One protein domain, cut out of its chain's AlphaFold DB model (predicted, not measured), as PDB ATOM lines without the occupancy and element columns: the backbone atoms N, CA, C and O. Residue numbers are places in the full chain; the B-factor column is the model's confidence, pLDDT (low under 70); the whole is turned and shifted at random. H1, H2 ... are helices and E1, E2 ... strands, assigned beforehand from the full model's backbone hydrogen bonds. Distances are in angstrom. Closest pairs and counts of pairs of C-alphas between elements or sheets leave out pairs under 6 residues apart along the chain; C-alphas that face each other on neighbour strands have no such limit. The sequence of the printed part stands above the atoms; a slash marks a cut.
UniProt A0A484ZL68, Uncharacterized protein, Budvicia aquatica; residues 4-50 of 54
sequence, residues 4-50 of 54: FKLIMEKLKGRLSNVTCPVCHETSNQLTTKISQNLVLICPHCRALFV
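What this domain is: This is residues 4 to 50 of the 54 residues of an uncharacterized protein of Budvicia aquatica (UniProt A0A484ZL68). A strand hairpin, E1 and E2, makes one side of a small body; the chain turns from E2 into the short helix H2, and the unnamed residues 36 to 50 fold back on themselves in a short antiparallel pairing. H1 sticks out from one end of this body as a free arm and adds to its length. The printed part has 47 residues with two named helices and two named strands, in the order H1, E1, E2, H2; the sheet, E1 - E2, is antiparallel. The class is mixed, helices and strands, with under half of the residues in named elements. The whole is only just compact, close to loose, with a radius of gyration of the C-alphas of 11.0 A, and elongated, spanning 32 by 18 by 15 A.

Where its parts are: Find C-alpha 4 at (12.469, 39.425, -30.386); from there H1 runs through residues 4 to 10, 10.2 A. E1, residues 15 to 19, begins at C-alpha 15 at (14.122, 29.195, -46.815) and covers 12.5 A. E2, residues 26 to 30, covers 12.8 A. H2, residues 31 to 35, is 6.0 A long and ends at C-alpha 35 at (17.372, 20.614, -39.793).

How they stand to each other: Look first at the hairpin E1 and E2, whose directions differ by 141 degrees. N 16 and O 29 are within hydrogen-bond range at 2.8 A, as are N 27 and O 18 at 2.8 A. The closest C-alphas of E1 and H2 are those of Ser 16 and Thr 31, 5.3 A apart. H1 is apart from E2 and H2. In H1 and H2 every O i to N i+4 pair is within hydrogen-bond range.

The domain as a whole: The two C-alphas farthest apart, those of Leu 6 and His 24, are 32.3 A apart. The printed part has no cut, and no link is long. Residues 4 to 14, 31 to 33 and 35 are under 70 in pLDDT.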
ATOM      1  N   PHE A   4      13.204  40.179 -29.363       53.12
ATOM      2  CA  PHE A   4      12.469  39.425 -30.386       53.12
ATOM      3  C   PHE A   4      12.889  39.754 -31.831       53.12
ATOM      4  O   PHE A   4      12.800  38.883 -32.697       53.12
ATOM      5  N   LYS A   5      13.386  40.971 -32.113       49.12
ATOM      6  CA  LYS A   5      13.836  41.345 -33.470       49.12
ATOM      7  C   LYS A   5      15.143  40.647 -33.852       49.12
ATOM      8  O   LYS A   5      15.271  40.188 -34.980       49.12
ATOM      9  N   LEU A   6      16.061  40.479 -32.901       50.19
ATOM     10  CA  LEU A   6      17.346  39.810 -33.138       50.19
ATOM     11  C   LEU A   6      17.198  38.300 -33.372       50.19
ATOM     12  O   LEU A   6      17.972  37.723 -34.132       50.19
ATOM     13  N   ILE A   7      16.179  37.663 -32.784       53.94
ATOM     14  CA  ILE A   7      15.848  36.261 -33.086       53.94
ATOM     15  C   ILE A   7      15.285  36.155 -34.510       53.94
ATOM     16  O   ILE A   7      15.727  35.302 -35.273       53.94
ATOM     17  N   MET A   8      14.387  37.066 -34.909       53.81
ATOM     18  CA  MET A   8      13.845  37.102 -36.275       53.81
ATOM     19  C   MET A   8      14.910  37.403 -37.344       53.81
ATOM     20  O   MET A   8      14.852  36.832 -38.428       53.81
ATOM     21  N   GLU A   9      15.922  38.226 -37.048       48.94
ATOM     22  CA  GLU A   9      17.023  38.494 -37.990       48.94
ATOM     23  C   GLU A   9      18.048  37.350 -38.075       48.94
ATOM     24  O   GLU A   9      18.593  37.103 -39.149       48.94
ATOM     25  N   LYS A  10      18.254  36.570 -37.003       48.75
ATOM     26  CA  LYS A  10      19.030  35.312 -37.076       48.75
ATOM     27  C   LYS A  10      18.275  34.183 -37.788       48.75
ATOM     28  O   LYS A  10      18.893  33.227 -38.248       48.75
ATOM     29  N   LEU A  11      16.955  34.324 -37.928       52.00
ATOM     30  CA  LEU A  11      16.079  33.503 -38.767       52.00
ATOM     31  C   LEU A  11      16.111  33.906 -40.255       52.00
ATOM     32  O   LEU A  11      15.326  33.396 -41.046       52.00
ATOM     33  N   LYS A  12      17.083  34.706 -40.706       50.78
ATOM     34  CA  LYS A  12      17.464  34.778 -42.130       50.78
ATOM     35  C   LYS A  12      18.223  33.509 -42.571       50.78
ATOM     36  O   LYS A  12      19.176  33.563 -43.341       50.78
ATOM     37  N   GLY A  13      17.844  32.355 -42.018       56.00
ATOM     38  CA  GLY A  13      18.284  31.045 -42.476       56.00
ATOM     39  C   GLY A  13      17.654  30.765 -43.834       56.00
ATOM     40  O   GLY A  13      16.578  31.285 -44.127       56.00
ATOM     41  N   ARG A  14      18.334  29.968 -44.668       60.56
ATOM     42  CA  ARG A  14      17.800  29.510 -45.960       60.56
ATOM     43  C   ARG A  14      16.322  29.144 -45.793       60.56
ATOM     44  O   ARG A  14      15.946  28.452 -44.850       60.56
ATOM     45  N   LEU A  15      15.480  29.685 -46.663       70.00
ATOM     46  CA  LEU A  15      14.122  29.195 -46.815       70.00
ATOM     47  C   LEU A  15      14.230  27.965 -47.713       70.00
ATOM     48  O   LEU A  15      14.817  28.027 -48.793       70.00
ATOM     49  N   SER A  16      13.733  26.838 -47.232       72.19
ATOM     50  CA  SER A  16      13.579  25.630 -48.025       72.19
ATOM     51  C   SER A  16      12.133  25.526 -48.469       72.19
ATOM     52  O   SER A  16      11.214  25.653 -47.657       72.19
ATOM     53  N   ASN A  17      11.950  25.254 -49.757       78.44
ATOM     54  CA  ASN A  17      10.668  24.821 -50.281       78.44
ATOM     55  C   ASN A  17      10.353  23.445 -49.702       78.44
ATOM     56  O   ASN A  17      11.100  22.488 -49.903       78.44
ATOM     57  N   VAL A  18       9.270  23.382 -48.945       77.94
ATOM     58  CA  VAL A  18       8.761  22.172 -48.319       77.94
ATOM     59  C   VAL A  18       7.375  21.919 -48.858       77.94
ATOM     60  O   VAL A  18       6.507  22.783 -48.753       77.94
ATOM     61  N   THR A  19       7.144  20.712 -49.347       82.19
ATOM     62  CA  THR A  19       5.801  20.249 -49.675       82.19
ATOM     63  C   THR A  19       5.106  19.774 -48.404       82.19
ATOM     64  O   THR A  19       5.630  18.935 -47.671       82.19
ATOM     65  N   CYS A  20       3.933  20.331 -48.109       82.31
ATOM     66  CA  CYS A  20       3.128  19.868 -46.986       82.31
ATOM     67  C   CYS A  20       2.530  18.484 -47.302       82.31
ATOM     68  O   CYS A  20       1.862  18.357 -48.324       82.31
ATOM     69  N   PRO A  21       2.663  17.468 -46.429       81.50
ATOM     70  CA  PRO A  21       2.105  16.134 -46.680       81.50
ATOM     71  C   PRO A  21       0.571  16.079 -46.605       81.50
ATOM     72  O   PRO A  21      -0.027  15.084 -46.992       81.50
ATOM     73  N   VAL A  22      -0.081  17.130 -46.090       83.25
ATOM     74  CA  VAL A  22      -1.544  17.168 -45.924       83.25
ATOM     75  C   VAL A  22      -2.228  17.798 -47.132       83.25
ATOM     76  O   VAL A  22      -3.173  17.235 -47.672       83.25
ATOM     77  N   CYS A  23      -1.759  18.969 -47.568       84.12
ATOM     78  CA  CYS A  23      -2.366  19.694 -48.685       84.12
ATOM     79  C   CYS A  23      -1.540  19.646 -49.975       84.12
ATOM     80  O   CYS A  23      -1.956  20.242 -50.958       84.12
ATOM     81  N   HIS A  24      -0.377  18.985 -49.965       83.06
ATOM     82  CA  HIS A  24       0.577  18.906 -51.082       83.06
ATOM     83  C   HIS A  24       1.065  20.257 -51.613       83.06
ATOM     84  O   HIS A  24       1.728  20.328 -52.643       83.06
ATOM     85  N   GLU A  25       0.791  21.332 -50.877       82.69
ATOM     86  CA  GLU A  25       1.175  22.674 -51.274       82.69
ATOM     87  C   GLU A  25       2.613  22.959 -50.855       82.69
ATOM     88  O   GLU A  25       3.060  22.563 -49.768       82.69
ATOM     89  N   THR A  26       3.339  23.662 -51.719       79.81
ATOM     90  CA  THR A  26       4.734  24.008 -51.453       79.81
ATOM     91  C   THR A  26       4.795  25.304 -50.660       79.81
ATOM     92  O   THR A  26       4.245  26.329 -51.051       79.81
ATOM     93  N   SER A  27       5.469  25.280 -49.518       76.31
ATOM     94  CA  SER A  27       5.630  26.443 -48.652       76.31
ATOM     95  C   SER A  27       7.084  26.663 -48.280       76.31
ATOM     96  O   SER A  27       7.835  25.726 -48.012       76.31
ATOM     97  N   ASN A  28       7.461  27.936 -48.213       77.44
ATOM     98  CA  ASN A  28       8.773  28.356 -47.753       77.44
ATOM     99  C   ASN A  28       8.853  28.213 -46.232       77.44
ATOM    100  O   ASN A  28       8.267  29.003 -45.491       77.44
ATOM    101  N   GLN A  29       9.577  27.199 -45.768       75.88
ATOM    102  CA  GLN A  29       9.839  26.968 -44.351       75.88
ATOM    103  C   GLN A  29      11.320  27.179 -44.061       75.88
ATOM    104  O   GLN A  29      12.183  26.946 -44.905       75.88
ATOM    105  N   LEU A  30      11.640  27.629 -42.852       70.38
ATOM    106  CA  LEU A  30      13.032  27.829 -42.467       70.38
ATOM    107  C   LEU A  30      13.789  26.501 -42.459       70.38
ATOM    108  O   LEU A  30      13.443  25.608 -41.684       70.38
ATOM    109  N   THR A  31      14.880  26.410 -43.225       68.00
ATOM    110  CA  THR A  31      15.759  25.233 -43.238       68.00
ATOM    111  C   THR A  31      16.258  24.901 -41.839       68.00
ATOM    112  O   THR A  31      16.369  23.732 -41.507       68.00
ATOM    113  N   THR A  32      16.493  25.895 -40.980       64.75
ATOM    114  CA  THR A  32      16.911  25.660 -39.591       64.75
ATOM    115  C   THR A  32      15.867  24.869 -38.808       64.75
ATOM    116  O   THR A  32      16.231  23.978 -38.052       64.75
ATOM    117  N   LYS A  33      14.571  25.134 -39.031       68.62
ATOM    118  CA  LYS A  33      13.490  24.367 -38.397       68.62
ATOM    119  C   LYS A  33      13.431  22.937 -38.927       68.62
ATOM    120  O   LYS A  33      13.231  22.019 -38.145       68.62
ATOM    121  N   ILE A  34      13.674  22.756 -40.224       70.50
ATOM    122  CA  ILE A  34      13.756  21.437 -40.866       70.50
ATOM    123  C   ILE A  34      14.947  20.644 -40.310       70.50
ATOM    124  O   ILE A  34      14.784  19.534 -39.828       70.50
ATOM    125  N   SER A  35      16.144  21.236 -40.306       67.25
ATOM    126  CA  SER A  35      17.372  20.614 -39.793       67.25
ATOM    127  C   SER A  35      17.320  20.306 -38.298       67.25
ATOM    128  O   SER A  35      17.996  19.388 -37.852       67.25
ATOM    129  N   GLN A  36      16.545  21.063 -37.522       72.69
ATOM    130  CA  GLN A  36      16.358  20.831 -36.090       72.69
ATOM    131  C   GLN A  36      15.171  19.906 -35.775       72.69
ATOM    132  O   GLN A  36      14.820  19.787 -34.604       72.69
ATOM    133  N   ASN A  37      14.546  19.268 -36.780       70.00
ATOM    134  CA  ASN A  37      13.346  18.436 -36.604       70.00
ATOM    135  C   ASN A  37      12.236  19.149 -35.803       70.00
ATOM    136  O   ASN A  37      11.513  18.543 -35.012       70.00
ATOM    137  N   LEU A  38      12.109  20.464 -35.985       74.81
ATOM    138  CA  LEU A  38      11.070  21.246 -35.330       74.81
ATOM    139  C   LEU A  38       9.746  21.085 -36.072       74.81
ATOM    140  O   LEU A  38       9.705  20.966 -37.296       74.81
ATOM    141  N   VAL A  39       8.650  21.146 -35.317       78.38
ATOM    142  CA  VAL A  39       7.297  21.106 -35.875       78.38
ATOM    143  C   VAL A  39       7.066  22.333 -36.759       78.38
ATOM    144  O   VAL A  39       7.225  23.482 -36.333       78.38
ATOM    145  N   LEU A  40       6.692  22.076 -38.008       80.69
ATOM    146  CA  LEU A  40       6.348  23.074 -39.010       80.69
ATOM    147  C   LEU A  40       4.833  23.199 -39.101       80.69
ATOM    148  O   LEU A  40       4.103  22.217 -38.993       80.69
ATOM    149  N   ILE A  41       4.369  24.423 -39.334       81.06
ATOM    150  CA  ILE A  41       2.966  24.720 -39.614       81.06
ATOM    151  C   ILE A  41       2.855  25.070 -41.088       81.06
ATOM    152  O   ILE A  41       3.514  26.003 -41.555       81.06
ATOM    153  N   CYS A  42       2.003  24.352 -41.818       80.75
ATOM    154  CA  CYS A  42       1.657  24.735 -43.181       80.75
ATOM    155  C   CYS A  42       0.831  26.036 -43.169       80.75
ATOM    156  O   CYS A  42      -0.201  26.079 -42.501       80.75
ATOM    157  N   PRO A  43       1.200  27.086 -43.921       80.50
ATOM    158  CA  PRO A  43       0.407  28.312 -43.991       80.50
ATOM    159  C   PRO A  43      -0.937  28.131 -44.717       80.50
ATOM    160  O   PRO A  43      -1.846  28.924 -44.489       80.50
ATOM    161  N   HIS A  44      -1.088  27.090 -45.546       82.31
ATOM    162  CA  HIS A  44      -2.313  26.842 -46.315       82.31
ATOM    163  C   HIS A  44      -3.357  26.068 -45.508       82.31
ATOM    164  O   HIS A  44      -4.477  26.534 -45.331       82.31
ATOM    165  N   CYS A  45      -2.990  24.899 -44.976       82.31
ATOM    166  CA  CYS A  45      -3.922  24.025 -44.255       82.31
ATOM    167  C   CYS A  45      -3.782  24.086 -42.728       82.31
ATOM    168  O   CYS A  45      -4.540  23.426 -42.025       82.31
ATOM    169  N   ARG A  46      -2.806  24.845 -42.201       82.44
ATOM    170  CA  ARG A  46      -2.453  24.908 -40.766       82.44
ATOM    171  C   ARG A  46      -2.100  23.558 -40.142       82.44
ATOM    172  O   ARG A  46      -2.004  23.460 -38.922       82.44
ATOM    173  N   ALA A  47      -1.857  22.536 -40.963       80.62
ATOM    174  CA  ALA A  47      -1.400  21.245 -40.486       80.62
ATOM    175  C   ALA A  47      -0.015  21.371 -39.844       80.62
ATOM    176  O   ALA A  47       0.866  22.064 -40.363       80.62
ATOM    177  N   LEU A  48       0.148  20.671 -38.724       82.00
ATOM    178  CA  LEU A  48       1.405  20.507 -38.010       82.00
ATOM    179  C   LEU A  48       2.100  19.264 -38.558       82.00
ATOM    180  O   LEU A  48       1.528  18.178 -38.528       82.00
ATOM    181  N   PHE A  49       3.317  19.412 -39.064       79.88
ATOM    182  CA  PHE A  49       4.086  18.286 -39.582       79.88
ATOM    183  C   PHE A  49       5.580  18.486 -39.334       79.88
ATOM    184  O   PHE A  49       6.058  19.604 -39.150       79.88
ATOM    185  N   VAL A  50       6.321  17.386 -39.310       79.94
ATOM    186  CA  VAL A  50       7.777  17.357 -39.134       79.94
ATOM    187  C   VAL A  50       8.374  16.727 -40.380       79.94
ATOM    188  O   VAL A  50       7.822  15.767 -40.910       79.94
TER     189      VAL A  50